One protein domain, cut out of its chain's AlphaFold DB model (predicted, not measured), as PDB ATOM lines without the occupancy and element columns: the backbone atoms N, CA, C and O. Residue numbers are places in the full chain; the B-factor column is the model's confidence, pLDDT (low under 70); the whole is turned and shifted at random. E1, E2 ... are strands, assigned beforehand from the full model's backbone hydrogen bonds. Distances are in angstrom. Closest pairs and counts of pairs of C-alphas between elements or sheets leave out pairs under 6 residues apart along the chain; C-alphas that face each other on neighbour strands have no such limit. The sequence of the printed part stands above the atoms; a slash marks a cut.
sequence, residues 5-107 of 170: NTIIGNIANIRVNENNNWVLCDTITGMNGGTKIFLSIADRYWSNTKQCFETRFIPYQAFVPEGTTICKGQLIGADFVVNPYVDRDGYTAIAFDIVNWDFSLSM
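This is residues 5 to 107 of the 170 residues of an uncharacterized protein of Lachnospiraceae bacterium A4 (UniProt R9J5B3). A strongly twisted sheet has two long hairpins, E4 with E5 and E7 with E8, which cross, and E1 runs between them and joins them. E2 folds back along residues 14 to 18 of E1, and the short pair E3 and E6 comes near E1 at Ile 14 and Ile 11. The 103 printed residues have eight named strands, E1 to E8, and no named helix: all strand, neighbours antiparallel. The whole is compact, radius of gyration of the C-alphas 14.7 A, but flat, spanning 45 by 43 by 23 A.

In the branched sheet, E1, residues 5 to 18, bends by 99 degrees at residue 8 and has three neighbours in staggered pairing. E2, residues 21 to 25, and E7, residues 75 to 86, lie on one side of it; E4, residues 35 to 47, lies on the other. N 16 and O 23 of the hairpin E1 and E2 are 3.1 A apart, N 7 and O 78 of E1 and E7 2.9 A, N 15 and O 38 of E1 and E4 2.7 A. E5, residues 52 to 64, forms a hairpin with E4, N 41 to O 58 being 3.0 A; E8, residues 92 to 102, forms one with E7, N 83 to O 95 being 2.8 A. The closest C-alphas of E5 and E8 are those of Tyr 60 and Phe 96, 4.9 A. E3, residues 27 to 29, and E6, residues 69 to 71, are antiparallel, N 28 to O 70 being 3.0 A. E2 and E8 are apart.

E1 starts at C-alpha 5 (34.362, 8.065, 16.535) and measures 29.4 A. E4 measures 35.1 A, E5 33.2 A, E7 31.9 A. E8, 29.9 A, ends at C-alpha 102 (40.747, 18.134, 11.137).

The C-alphas of Asn 32 and Thr 49, the two farthest apart, are 46.6 A from each other. The printed part has no cut, and the links between named strands are tight. Residues 106 to 107 have pLDDT under 70.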
ATOM      1  N   ASN A   5      35.560   7.321  16.899       90.88
ATOM      2  CA  ASN A   5      34.362   8.065  16.535       90.88
ATOM      3  C   ASN A   5      34.786   9.423  15.990       90.88
ATOM      4  O   ASN A   5      35.834   9.927  16.380       90.88
ATOM      5  N   THR A   6      33.957  10.025  15.146       92.12
ATOM      6  CA  THR A   6      34.214  11.350  14.579       92.12
ATOM      7  C   THR A   6      33.067  12.279  14.948       92.12
ATOM      8  O   THR A   6      31.903  11.879  14.920       92.12
ATOM      9  N   ILE A   7      33.395  13.520  15.298       91.50
ATOM     10  CA  ILE A   7      32.440  14.617  15.436       91.50
ATOM     11  C   ILE A   7      32.828  15.743  14.485       91.50
ATOM     12  O   ILE A   7      34.007  16.053  14.325       91.50
ATOM     13  N   ILE A   8      31.824  16.367  13.876       91.25
ATOM     14  CA  ILE A   8      31.980  17.599  13.109       91.25
ATOM     15  C   ILE A   8      31.077  18.644  13.755       91.25
ATOM     16  O   ILE A   8      29.882  18.408  13.927       91.25
ATOM     17  N   GLY A   9      31.635  19.789  14.134       90.81
ATOM     18  CA  GLY A   9      30.859  20.828  14.802       90.81
ATOM     19  C   GLY A   9      31.664  22.069  15.146       90.81
ATOM     20  O   GLY A   9      32.887  22.110  15.001       90.81
ATOM     21  N   ASN A  10      30.968  23.111  15.600       92.75
ATOM     22  CA  ASN A  10      31.617  24.341  16.039       92.75
ATOM     23  C   ASN A  10      32.104  24.205  17.484       92.75
ATOM     24  O   ASN A  10      31.376  23.715  18.351       92.75
ATOM     25  N   ILE A  11      33.296  24.718  17.773       93.88
ATOM     26  CA  ILE A  11      33.785  24.850  19.146       93.88
ATOM     27  C   ILE A  11      32.885  25.842  19.893       93.88
ATOM     28  O   ILE A  11      32.802  27.012  19.533       93.88
ATOM     29  N   ALA A  12      32.204  25.398  20.944       93.06
ATOM     30  CA  ALA A  12      31.288  26.241  21.710       93.06
ATOM     31  C   ALA A  12      31.956  26.894  22.924       93.06
ATOM     32  O   ALA A  12      31.681  28.053  23.223       93.06
ATOM     33  N   ASN A  13      32.837  26.168  23.614       93.81
ATOM     34  CA  ASN A  13      33.595  26.669  24.760       93.81
ATOM     35  C   ASN A  13      34.972  26.020  24.777       93.81
ATOM     36  O   ASN A  13      35.087  24.849  24.421       93.81
ATOM     37  N   ILE A  14      35.972  26.755  25.257       96.06
ATOM     38  CA  ILE A  14      37.323  26.256  25.514       96.06
ATOM     39  C   ILE A  14      37.677  26.619  26.955       96.06
ATOM     40  O   ILE A  14      37.364  27.713  27.427       96.06
ATOM     41  N   ARG A  15      38.294  25.680  27.663       96.12
ATOM     42  CA  ARG A  15      38.853  25.862  28.996       96.12
ATOM     43  C   ARG A  15      40.287  25.370  29.034       96.12
ATOM     44  O   ARG A  15      40.582  24.259  28.593       96.12
ATOM     45  N   VAL A  16      41.140  26.174  29.643       93.94
ATOM     46  CA  VAL A  16      42.551  25.877  29.900       93.94
ATOM     47  C   VAL A  16      42.785  25.799  31.402       93.94
ATOM     48  O   VAL A  16      42.034  26.384  32.186       93.94
ATOM     49  N   ASN A  17      43.790  25.027  31.811       87.81
ATOM     50  CA  ASN A  17      44.201  25.001  33.208       87.81
ATOM     51  C   ASN A  17      45.214  26.120  33.449       87.81
ATOM     52  O   ASN A  17      46.324  26.069  32.925       87.81
ATOM     53  N   GLU A  18      44.835  27.099  34.256       85.94
ATOM     54  CA  GLU A  18      45.691  28.201  34.672       85.94
ATOM     55  C   GLU A  18      45.684  28.272  36.197       85.94
ATOM     56  O   GLU A  18      44.629  28.396  36.821       85.94
ATOM     57  N   ASN A  19      46.862  28.183  36.822       86.62
ATOM     58  CA  ASN A  19      47.018  28.267  38.279       86.62
ATOM     59  C   ASN A  19      46.082  27.310  39.052       86.62
ATOM     60  O   ASN A  19      45.445  27.709  40.026       86.62
ATOM     61  N   ASN A  20      45.981  26.052  38.601       85.00
ATOM     62  CA  ASN A  20      45.077  25.016  39.124       85.00
ATOM     63  C   ASN A  20      43.571  25.303  38.964       85.00
ATOM     64  O   ASN A  20      42.753  24.579  39.532       85.00
ATOM     65  N   ASN A  21      43.189  26.296  38.158       88.62
ATOM     66  CA  ASN A  21      41.800  26.630  37.866       88.62
ATOM     67  C   ASN A  21      41.481  26.431  36.382       88.62
ATOM     68  O   ASN A  21      42.308  26.685  35.511       88.62
ATOM     69  N   TRP A  22      40.257  25.990  36.081       89.88
ATOM     70  CA  TRP A  22      39.772  25.853  34.705       89.88
ATOM     71  C   TRP A  22      39.103  27.144  34.240       89.88
ATOM     72  O   TRP A  22      37.935  27.391  34.558       89.88
ATOM     73  N   VAL A  23      39.839  27.942  33.472       93.06
ATOM     74  CA  VAL A  23      39.418  29.270  33.008       93.06
ATOM     75  C   VAL A  23      38.863  29.171  31.591       93.06
ATOM     76  O   VAL A  23      39.393  28.424  30.773       93.06
ATOM     77  N   LEU A  24      37.769  29.886  31.308       94.69
ATOM     78  CA  LEU A  24      37.210  29.996  29.957       94.69
ATOM     79  C   LEU A  24      38.079  30.917  29.101       94.69
ATOM     80  O   LEU A  24      38.453  31.998  29.548       94.69
ATOM     81  N   CYS A  25      38.319  30.526  27.857       92.88
ATOM     82  CA  CYS A  25      39.019  31.347  26.878       92.88
ATOM     83  C   CYS A  25      38.323  31.272  25.515       92.88
ATOM     84  O   CYS A  25      37.703  30.262  25.173       92.88
ATOM     85  N   ASP A  26      38.444  32.338  24.724       90.38
ATOM     86  CA  ASP A  26      37.910  32.368  23.360       90.38
ATOM     87  C   ASP A  26      38.897  31.791  22.339       90.38
ATOM     88  O   ASP A  26      38.472  31.195  21.354       90.38
ATOM     89  N   THR A  27      40.200  31.899  22.599       92.94
ATOM     90  CA  THR A  27      41.264  31.431  21.705       92.94
ATOM     91  C   THR A  27      42.383  30.803  22.520       92.94
ATOM     92  O   THR A  27      42.697  31.281  23.609       92.94
ATOM     93  N   ILE A  28      43.001  29.747  21.992       93.88
ATOM     94  CA  ILE A  28      44.195  29.134  22.578       93.88
ATOM     95  C   ILE A  28      45.151  28.672  21.481       93.88
ATOM     96  O   ILE A  28      44.735  28.069  20.490       93.88
ATOM     97  N   THR A  29      46.439  28.930  21.687       92.94
ATOM     98  CA  THR A  29      47.527  28.394  20.866       92.94
ATOM     99  C   THR A  29      48.249  27.298  21.643       92.94
ATOM    100  O   THR A  29      48.537  27.450  22.834       92.94
ATOM    101  N   GLY A  30      48.528  26.175  20.986       91.56
ATOM    102  CA  GLY A  30      49.317  25.096  21.567       91.56
ATOM    103  C   GLY A  30      50.740  25.556  21.875       91.56
ATOM    104  O   GLY A  30      51.439  26.054  20.992       91.56
ATOM    105  N   MET A  31      51.170  25.386  23.124       92.44
ATOM    106  CA  MET A  31      52.549  25.642  23.556       92.44
ATOM    107  C   MET A  31      53.460  24.450  23.219       92.44
ATOM    108  O   MET A  31      52.985  23.435  22.711       92.44
ATOM    109  N   ASN A  32      54.761  24.559  23.513       92.00
ATOM    110  CA  ASN A  32      55.719  23.462  23.336       92.00
ATOM    111  C   ASN A  32      55.246  22.186  24.056       92.00
ATOM    112  O   ASN A  32      54.950  22.220  25.251       92.00
ATOM    113  N   GLY A  33      55.143  21.079  23.316       86.31
ATOM    114  CA  GLY A  33      54.577  19.813  23.805       86.31
ATOM    115  C   GLY A  33      53.041  19.735  23.805       86.31
ATOM    116  O   GLY A  33      52.478  18.716  24.203       86.31
ATOM    117  N   GLY A  34      52.365  20.777  23.319       89.62
ATOM    118  CA  GLY A  34      50.914  20.900  23.233       89.62
ATOM    119  C   GLY A  34      50.256  21.452  24.501       89.62
ATOM    120  O   GLY A  34      50.785  21.369  25.607       89.62
ATOM    121  N   THR A  35      49.051  22.004  24.348       92.69
ATOM    122  CA  THR A  35      48.264  22.552  25.465       92.69
ATOM    123  C   THR A  35      47.071  21.652  25.757       92.69
ATOM    124  O   THR A  35      46.209  21.472  24.897       92.69
ATOM    125  N   LYS A  36      46.981  21.110  26.980       94.00
ATOM    126  CA  LYS A  36      45.791  20.368  27.418       94.00
ATOM    127  C   LYS A  36      44.615  21.321  27.613       94.00
ATOM    128  O   LYS A  36      44.732  22.313  28.331       94.00
ATOM    129  N   ILE A  37      43.468  20.963  27.050       95.06
ATOM    130  CA  ILE A  37      42.228  21.728  27.160       95.06
ATOM    131  C   ILE A  37      41.036  20.831  27.479       95.06
ATOM    132  O   ILE A  37      41.034  19.631  27.193       95.06
ATOM    133  N   PHE A  38      39.994  21.455  28.021       95.62
ATOM    134  CA  PHE A  38      38.628  20.951  27.939       95.62
ATOM    135  C   PHE A  38      37.842  21.847  26.998       95.62
ATOM    136  O   PHE A  38      37.895  23.067  27.114       95.62
ATOM    137  N   LEU A  39      37.087  21.265  26.082       95.69
ATOM    138  CA  LEU A  39      36.227  22.018  25.182       95.69
ATOM    139  C   LEU A  39      34.853  21.373  25.089       95.69
ATOM    140  O   LEU A  39      34.676  20.212  25.440       95.69
ATOM    141  N   SER A  40      33.877  22.121  24.595       95.75
ATOM    142  CA  SER A  40      32.603  21.550  24.167       95.75
ATOM    143  C   SER A  40      32.397  21.810  22.686       95.75
ATOM    144  O   SER A  40      32.532  22.959  22.263       95.75
ATOM    145  N   ILE A  41      32.033  20.782  21.925       94.94
ATOM    146  CA  ILE A  41      31.692  20.901  20.504       94.94
ATOM    147  C   ILE A  41      30.168  20.890  20.375       94.94
ATOM    148  O   ILE A  41      29.487  20.091  21.024       94.94
ATOM    149  N   ALA A  42      29.639  21.819  19.583       92.94
ATOM    150  CA  ALA A  42      28.228  21.891  19.245       92.94
ATOM    151  C   ALA A  42      27.914  20.893  18.121       92.94
ATOM    152  O   ALA A  42      28.268  21.131  16.968       92.94
ATOM    153  N   ASP A  43      27.231  19.809  18.474       86.19
ATOM    154  CA  ASP A  43      26.660  18.835  17.547       86.19
ATOM    155  C   ASP A  43      25.222  19.244  17.207       86.19
ATOM    156  O   ASP A  43      24.386  19.404  18.106       86.19
ATOM    157  N   ARG A  44      24.931  19.457  15.919       84.06
ATOM    158  CA  ARG A  44      23.578  19.769  15.444       84.06
ATOM    159  C   ARG A  44      22.964  18.546  14.795       84.06
ATOM    160  O   ARG A  44      23.479  18.048  13.801       84.06
ATOM    161  N   TYR A  45      21.803  18.143  15.294       82.62
ATOM    162  CA  TYR A  45      21.072  16.992  14.782       82.62
ATOM    163  C   TYR A  45      19.611  17.344  14.506       82.62
ATOM    164  O   TYR A  45      19.026  18.224  15.141       82.62
ATOM    165  N   TRP A  46      19.010  16.642  13.546       88.38
ATOM    166  CA  TRP A  46      17.572  16.703  13.310       88.38
ATOM    167  C   TRP A  46      16.835  15.872  14.364       88.38
ATOM    168  O   TRP A  46      17.068  14.670  14.507       88.38
ATOM    169  N   SER A  47      15.946  16.508  15.123       87.38
ATOM    170  CA  SER A  47      15.142  15.856  16.152       87.38
ATOM    171  C   SER A  47      13.821  15.378  15.563       87.38
ATOM    172  O   SER A  47      12.923  16.177  15.312       87.38
ATOM    173  N   ASN A  48      13.655  14.062  15.393       88.44
ATOM    174  CA  ASN A  48      12.402  13.486  14.883       88.44
ATOM    175  C   ASN A  48      11.203  13.749  15.809       88.44
ATOM    176  O   ASN A  48      10.066  13.802  15.350       88.44
ATOM    177  N   THR A  49      11.432  13.926  17.112       92.69
ATOM    178  CA  THR A  49      10.357  14.210  18.072       92.69
ATOM    179  C   THR A  49       9.900  15.661  18.002       92.69
ATOM    180  O   THR A  49       8.706  15.926  18.081       92.69
ATOM    181  N   LYS A  50      10.837  16.606  17.858       88.19
ATOM    182  CA  LYS A  50      10.523  18.043  17.822       88.19
ATOM    183  C   LYS A  50      10.352  18.601  16.410       88.19
ATOM    184  O   LYS A  50       9.921  19.739  16.277       88.19
ATOM    185  N   GLN A  51      10.678  17.809  15.385       91.31
ATOM    186  CA  GLN A  51      10.661  18.203  13.973       91.31
ATOM    187  C   GLN A  51      11.473  19.488  13.726       91.31
ATOM    188  O   GLN A  51      11.045  20.391  13.012       91.31
ATOM    189  N   CYS A  52      12.640  19.598  14.369       86.12
ATOM    190  CA  CYS A  52      13.527  20.751  14.245       86.12
ATOM    191  C   CYS A  52      14.997  20.368  14.458       86.12
ATOM    192  O   CYS A  52      15.308  19.289  14.970       86.12
ATOM    193  N   PHE A  53      15.910  21.268  14.082       84.38
ATOM    194  CA  PHE A  53      17.322  21.133  14.429       84.38
ATOM    195  C   PHE A  53      17.549  21.480  15.896       84.38
ATOM    196  O   PHE A  53      17.247  22.587  16.345       84.38
ATOM    197  N   GLU A  54      18.147  20.549  16.628       88.69
ATOM    198  CA  GLU A  54      18.594  20.756  17.998       88.69
ATOM    199  C   GLU A  54      20.117  20.809  18.059       88.69
ATOM    200  O   GLU A  54      20.815  20.242  17.220       88.69
ATOM    201  N   THR A  55      20.637  21.511  19.066       87.25
ATOM    202  CA  THR A  55      22.073  21.571  19.344       87.25
ATOM    203  C   THR A  55      22.361  20.892  20.672       87.25
ATOM    204  O   THR A  55      21.760  21.234  21.692       87.25
ATOM    205  N   ARG A  56      23.312  19.961  20.671       89.56
ATOM    206  CA  ARG A  56      23.888  19.362  21.873       89.56
ATOM    207  C   ARG A  56      25.323  19.842  22.031       89.56
ATOM    208  O   ARG A  56      26.090  19.841  21.077       89.56
ATOM    209  N   PHE A  57      25.696  20.211  23.249       93.31
ATOM    210  CA  PHE A  57      27.080  20.533  23.586       93.31
ATOM    211  C   PHE A  57      27.723  19.314  24.231       93.31
ATOM    212  O   PHE A  57      27.343  18.926  25.336       93.31
ATOM    213  N   ILE A  58      28.665  18.694  23.529       92.88
ATOM    214  CA  ILE A  58      29.335  17.480  23.996       92.88
ATOM    215  C   ILE A  58      30.712  17.877  24.544       92.88
ATOM    216  O   ILE A  58      31.458  18.549  23.828       92.88
ATOM    217  N   PRO A  59      31.043  17.542  25.807       94.38
ATOM    218  CA  PRO A  59      32.332  17.873  26.400       94.38
ATOM    219  C   PRO A  59      33.423  16.900  25.938       94.38
ATOM    220  O   PRO A  59      33.218  15.689  25.921       94.38
ATOM    221  N   TYR A  60      34.600  17.441  25.642       95.25
ATOM    222  CA  TYR A  60      35.795  16.711  25.236       95.25
ATOM    223  C   TYR A  60      37.006  17.180  26.037       95.25
ATOM    224  O   TYR A  60      37.105  18.357  26.403       95.25
ATOM    225  N   GLN A  61      37.959  16.276  26.256       94.19
ATOM    226  CA  GLN A  61      39.335  16.646  26.571       94.19
ATOM    227  C   GLN A  61      40.221  16.455  25.348       94.19
ATOM    228  O   GLN A  61      40.014  15.547  24.542       94.19
ATOM    229  N   ALA A  62      41.211  17.325  25.207       93.75
ATOM    230  CA  ALA A  62      42.103  17.289  24.064       93.75
ATOM    231  C   ALA A  62      43.454  17.929  24.378       93.75
ATOM    232  O   ALA A  62      43.605  18.649  25.366       93.75
ATOM    233  N   PHE A  63      44.419  17.698  23.492       94.12
ATOM    234  CA  PHE A  63      45.643  18.483  23.408       94.12
ATOM    235  C   PHE A  63      45.627  19.281  22.106       94.12
ATOM    236  O   PHE A  63      45.442  18.711  21.030       94.12
ATOM    237  N   VAL A  64      45.809  20.597  22.211       93.44
ATOM    238  CA  VAL A  64      46.063  21.466  21.058       93.44
ATOM    239  C   VAL A  64      47.537  21.309  20.687       93.44
ATOM    240  O   VAL A  64      48.379  21.587  21.547       93.44
ATOM    241  N   PRO A  65      47.872  20.850  19.466       90.94
ATOM    242  CA  PRO A  65      49.260  20.676  19.051       90.94
ATOM    243  C   PRO A  65      50.039  21.992  19.082       90.94
ATOM    244  O   PRO A  65      49.470  23.061  18.859       90.94
ATOM    245  N   GLU A  66      51.345  21.906  19.326       91.12
ATOM    246  CA  GLU A  66      52.244  23.063  19.333       91.12
ATOM    247  C   GLU A  66      52.082  23.927  18.071       91.12
ATOM    248  O   GLU A  66      51.988  23.415  16.953       91.12
ATOM    249  N   GLY A  67      51.997  25.247  18.257       87.56
ATOM    250  CA  GLY A  67      51.849  26.226  17.177       87.56
ATOM    251  C   GLY A  67      50.461  26.274  16.524       87.56
ATOM    252  O   GLY A  67      50.184  27.198  15.762       87.56
ATOM    253  N   THR A  68      49.563  25.333  16.832       89.94
ATOM    254  CA  THR A  68      48.183  25.352  16.332       89.94
ATOM    255  C   THR A  68      47.335  26.278  17.187       89.94
ATOM    256  O   THR A  68      47.329  26.159  18.411       89.94
ATOM    257  N   THR A  69      46.580  27.168  16.549       91.81
ATOM    258  CA  THR A  69      45.611  28.035  17.225       91.81
ATOM    259  C   THR A  69      44.202  27.563  16.922       91.81
ATOM    260  O   THR A  69      43.862  27.346  15.759       91.81
ATOM    261  N   ILE A  70      43.380  27.435  17.962       91.69
ATOM    262  CA  ILE A  70      41.948  27.173  17.827       91.69
ATOM    263  C   ILE A  70      41.135  28.275  18.497       91.69
ATOM    264  O   ILE A  70      41.562  28.857  19.499       91.69
ATOM    265  N   CYS A  71      39.943  28.524  17.962       92.25
ATOM    266  CA  CYS A  71      39.059  29.585  18.433       92.25
ATOM    267  C   CYS A  71      37.643  29.063  18.684       92.25
ATOM    268  O   CYS A  71      37.126  28.202  17.970       92.25
ATOM    269  N   LYS A  72      36.956  29.652  19.658       90.75
ATOM    270  CA  LYS A  72      35.513  29.512  19.820       90.75
ATOM    271  C   LYS A  72      34.806  29.929  18.527       90.75
ATOM    272  O   LYS A  72      35.159  30.911  17.884       90.75
ATOM    273  N   GLY A  73      33.800  29.156  18.139       89.25
ATOM    274  CA  GLY A  73      33.057  29.297  16.891       89.25
ATOM    275  C   GLY A  73      33.694  28.586  15.696       89.25
ATOM    276  O   GLY A  73      32.990  28.340  14.717       89.25
ATOM    277  N   GLN A  74      34.967  28.191  15.766       88.88
ATOM    278  CA  GLN A  74      35.633  27.490  14.668       88.88
ATOM    279  C   GLN A  74      34.951  26.146  14.384       88.88
ATOM    280  O   GLN A  74      34.676  25.380  15.309       88.88
ATOM    281  N   LEU A  75      34.661  25.877  13.108       90.44
ATOM    282  CA  LEU A  75      34.180  24.577  12.643       90.44
ATOM    283  C   LEU A  75      35.356  23.606  12.557       90.44
ATOM    284  O   LEU A  75      36.355  23.909  11.913       90.44
ATOM    285  N   ILE A  76      35.224  22.445  13.183       90.25
ATOM    286  CA  ILE A  76      36.263  21.417  13.199       90.25
ATOM    287  C   ILE A  76      35.662  20.045  12.916       90.25
ATOM    288  O   ILE A  76      34.504  19.786  13.248       90.25
ATOM    289  N   GLY A  77      36.477  19.170  12.337       92.81
ATOM    290  CA  GLY A  77      36.322  17.728  12.468       92.81
ATOM    291  C   GLY A  77      37.256  17.239  13.570       92.81
ATOM    292  O   GLY A  77      38.362  17.757  13.725       92.81
ATOM    293  N   ALA A  78      36.827  16.273  14.370       93.25
ATOM    294  CA  ALA A  78      37.676  15.674  15.390       93.25
ATOM    295  C   ALA A  78      37.375  14.188  15.540       93.25
ATOM    296  O   ALA A  78      36.220  13.799  15.736       93.25
ATOM    297  N   ASP A  79      38.424  13.367  15.513       94.56
ATOM    298  CA  ASP A  79      38.310  11.973  15.916       94.56
ATOM    299  C   ASP A  79      38.565  11.861  17.411       94.56
ATOM    300  O   ASP A  79      39.513  12.442  17.948       94.56
ATOM    301  N   PHE A  80      37.744  11.067  18.082       94.31
ATOM    302  CA  PHE A  80      37.831  10.857  19.512       94.31
ATOM    303  C   PHE A  80      37.648   9.395  19.902       94.31
ATOM    304  O   PHE A  80      37.028   8.585  19.200       94.31
ATOM    305  N   VAL A  81      38.192   9.068  21.068       93.12
ATOM    306  CA  VAL A  81      38.014   7.782  21.735       93.12
ATOM    307  C   VAL A  81      37.127   7.983  22.958       93.12
ATOM    308  O   VAL A  81      37.198   9.004  23.639       93.12
ATOM    309  N   VAL A  82      36.266   7.002  23.216       91.12
ATOM    310  CA  VAL A  82      35.415   6.952  24.407       91.12
ATOM    311  C   VAL A  82      36.133   6.129  25.467       91.12
ATOM    312  O   VAL A  82      36.325   4.926  25.285       91.12
ATOM    313  N   ASN A  83      36.521   6.771  26.564       86.12
ATOM    314  CA  ASN A  83      37.286   6.154  27.639       86.12
ATOM    315  C   ASN A  83      36.432   6.057  28.912       86.12
ATOM    316  O   ASN A  83      36.219   7.071  29.584       86.12
ATOM    317  N   PRO A  84      35.921   4.863  29.259       86.94
ATOM    318  CA  PRO A  84      35.284   4.653  30.548       86.94
ATOM    319  C   PRO A  84      36.337   4.646  31.665       86.94
ATOM    320  O   PRO A  84      37.424   4.086  31.505       86.94
ATOM    321  N   TYR A  85      36.012   5.240  32.808       85.50
ATOM    322  CA  TYR A  85      36.851   5.238  34.005       85.50
ATOM    323  C   TYR A  85      35.987   5.174  35.265       85.50
ATOM    324  O   TYR A  85      34.791   5.442  35.220       85.50
ATOM    325  N   VAL A  86      36.590   4.804  36.394       89.50
ATOM    326  CA  VAL A  86      35.936   4.883  37.706       89.50
ATOM    327  C   VAL A  86      36.297   6.228  38.320       89.50
ATOM    328  O   VAL A  86      37.481   6.554  38.434       89.50
ATOM    329  N   ASP A  87      35.292   7.032  38.653       87.31
ATOM    330  CA  ASP A  87      35.501   8.330  39.284       87.31
ATOM    331  C   ASP A  87      35.877   8.198  40.772       87.31
ATOM    332  O   ASP A  87      36.028   7.104  41.318       87.31
ATOM    333  N   ARG A  88      36.077   9.339  41.442       86.38
ATOM    334  CA  ARG A  88      36.478   9.367  42.859       86.38
ATOM    335  C   ARG A  88      35.407   8.814  43.801       86.38
ATOM    336  O   ARG A  88      35.759   8.388  44.897       86.38
ATOM    337  N   ASP A  89      34.151   8.817  43.370       91.44
ATOM    338  CA  ASP A  89      32.998   8.360  44.142       91.44
ATOM    339  C   ASP A  89      32.657   6.887  43.837       91.44
ATOM    340  O   ASP A  89      31.741   6.318  44.430       91.44
ATOM    341  N   GLY A  90      33.423   6.239  42.951       90.88
ATOM    342  CA  GLY A  90      33.274   4.832  42.588       90.88
ATOM    343  C   GLY A  90      32.297   4.577  41.438       90.88
ATOM    344  O   GLY A  90      32.038   3.413  41.117       90.88
ATOM    345  N   TYR A  91      31.765   5.618  40.794       90.75
ATOM    346  CA  TYR A  91      30.868   5.462  39.652       90.75
ATOM    347  C   TYR A  91      31.648   5.296  38.352       90.75
ATOM    348  O   TYR A  91      32.725   5.857  38.153       90.75
ATOM    349  N   THR A  92      31.080   4.518  37.429       88.75
ATOM    350  CA  THR A  92      31.599   4.462  36.061       88.75
ATOM    351  C   THR A  92      31.220   5.747  35.335       88.75
ATOM    352  O   THR A  92      30.042   6.014  35.105       88.75
ATOM    353  N   ALA A  93      32.229   6.519  34.955       86.50
ATOM    354  CA  ALA A  93      32.124   7.733  34.166       86.50
ATOM    355  C   ALA A  93      32.754   7.527  32.781       86.50
ATOM    356  O   ALA A  93      33.455   6.546  32.529       86.50
ATOM    357  N   ILE A  94      32.484   8.453  31.862       86.62
ATOM    358  CA  ILE A  94      32.972   8.405  30.480       86.62
ATOM    359  C   ILE A  94      33.685   9.716  30.164       86.62
ATOM    360  O   ILE A  94      33.149  10.795  30.413       86.62
ATOM    361  N   ALA A  95      34.888   9.616  29.603       87.50
ATOM    362  CA  ALA A  95      35.615  10.725  29.001       87.50
ATOM    363  C   ALA A  95      35.630  10.576  27.474       87.50
ATOM    364  O   ALA A  95      35.712   9.463  26.947       87.50
ATOM    365  N   PHE A  96      35.547  11.705  26.774       93.50
ATOM    366  CA  PHE A  96      35.703  11.772  25.326       93.50
ATOM    367  C   PHE A  96      37.019  12.473  25.003       93.50
ATOM    368  O   PHE A  96      37.176  13.665  25.281       93.50
ATOM    369  N   ASP A  97      37.946  11.732  24.409       92.94
ATOM    370  CA  ASP A  97      39.325  12.176  24.229       92.94
ATOM    371  C   ASP A  97      39.583  12.390  22.749       92.94
ATOM    372  O   ASP A  97      39.606  11.421  21.989       92.94
ATOM    373  N   ILE A  98      39.767  13.642  22.332       94.56
ATOM    374  CA  ILE A  98      40.141  13.945  20.948       94.56
ATOM    375  C   ILE A  98      41.575  13.471  20.721       94.56
ATOM    376  O   ILE A  98      42.498  13.862  21.436       94.56
ATOM    377  N   VAL A  99      41.744  12.630  19.705       93.44
ATOM    378  CA  VAL A  99      43.027  12.028  19.317       93.44
ATOM    379  C   VAL A  99      43.529  12.534  17.972       93.44
ATOM    380  O   VAL A  99      44.708  12.380  17.669       93.44
ATOM    381  N   ASN A 100      42.650  13.129  17.166       92.56
ATOM    382  CA  ASN A 100      43.000  13.727  15.888       92.56
ATOM    383  C   ASN A 100      42.096  14.927  15.605       92.56
ATOM    384  O   ASN A 100      40.903  14.893  15.907       92.56
ATOM    385  N   TRP A 101      42.672  15.962  15.003       91.12
ATOM    386  CA  TRP A 101      41.967  17.175  14.615       91.12
ATOM    387  C   TRP A 101      42.001  17.333  13.100       91.12
ATOM    388  O   TRP A 101      43.052  17.180  12.481       91.12
ATOM    389  N   ASP A 102      40.870  17.711  12.522       90.38
ATOM    390  CA  ASP A 102      40.747  18.134  11.137       90.38
ATOM    391  C   ASP A 102      40.279  19.594  11.087       90.38
ATOM    392  O   ASP A 102      39.117  19.928  11.341       90.38
ATOM    393  N   PHE A 103      41.221  20.477  10.756       84.19
ATOM    394  CA  PHE A 103      40.975  21.909  10.602       84.19
ATOM    395  C   PHE A 103      40.657  22.309   9.156       84.19
ATOM    396  O   PHE A 103      40.349  23.478   8.912       84.19
ATOM    397  N   SER A 104      40.695  21.379   8.195       80.25
ATOM    398  CA  SER A 104      40.436  21.686   6.781       80.25
ATOM    399  C   SER A 104      39.024  22.241   6.558       80.25
ATOM    400  O   SER A 104      38.832  23.136   5.737       80.25
ATOM    401  N   LEU A 105      38.065  21.819   7.388       71.00
ATOM    402  CA  LEU A 105      36.680  22.302   7.381       71.00
ATOM    403  C   LEU A 105      36.546  23.795   7.723       71.00
ATOM    404  O   LEU A 105      35.562  24.423   7.346       71.00
ATOM    405  N   SER A 106      37.528  24.378   8.419       64.50
ATOM    406  CA  SER A 106      37.545  25.812   8.742       64.50
ATOM    407  C   SER A 106      38.145  26.692   7.642       64.50
ATOM    408  O   SER A 106      38.007  27.910   7.711       64.50
ATOM    409  N   MET A 107      38.778  26.100   6.618       50.72
ATOM    410  CA  MET A 107      39.463  26.835   5.544       50.72
ATOM    411  C   MET A 107      38.616  27.020   4.272       50.72
ATOM    412  O   MET A 107      39.083  27.623   3.308       50.72
TER     413      MET A 107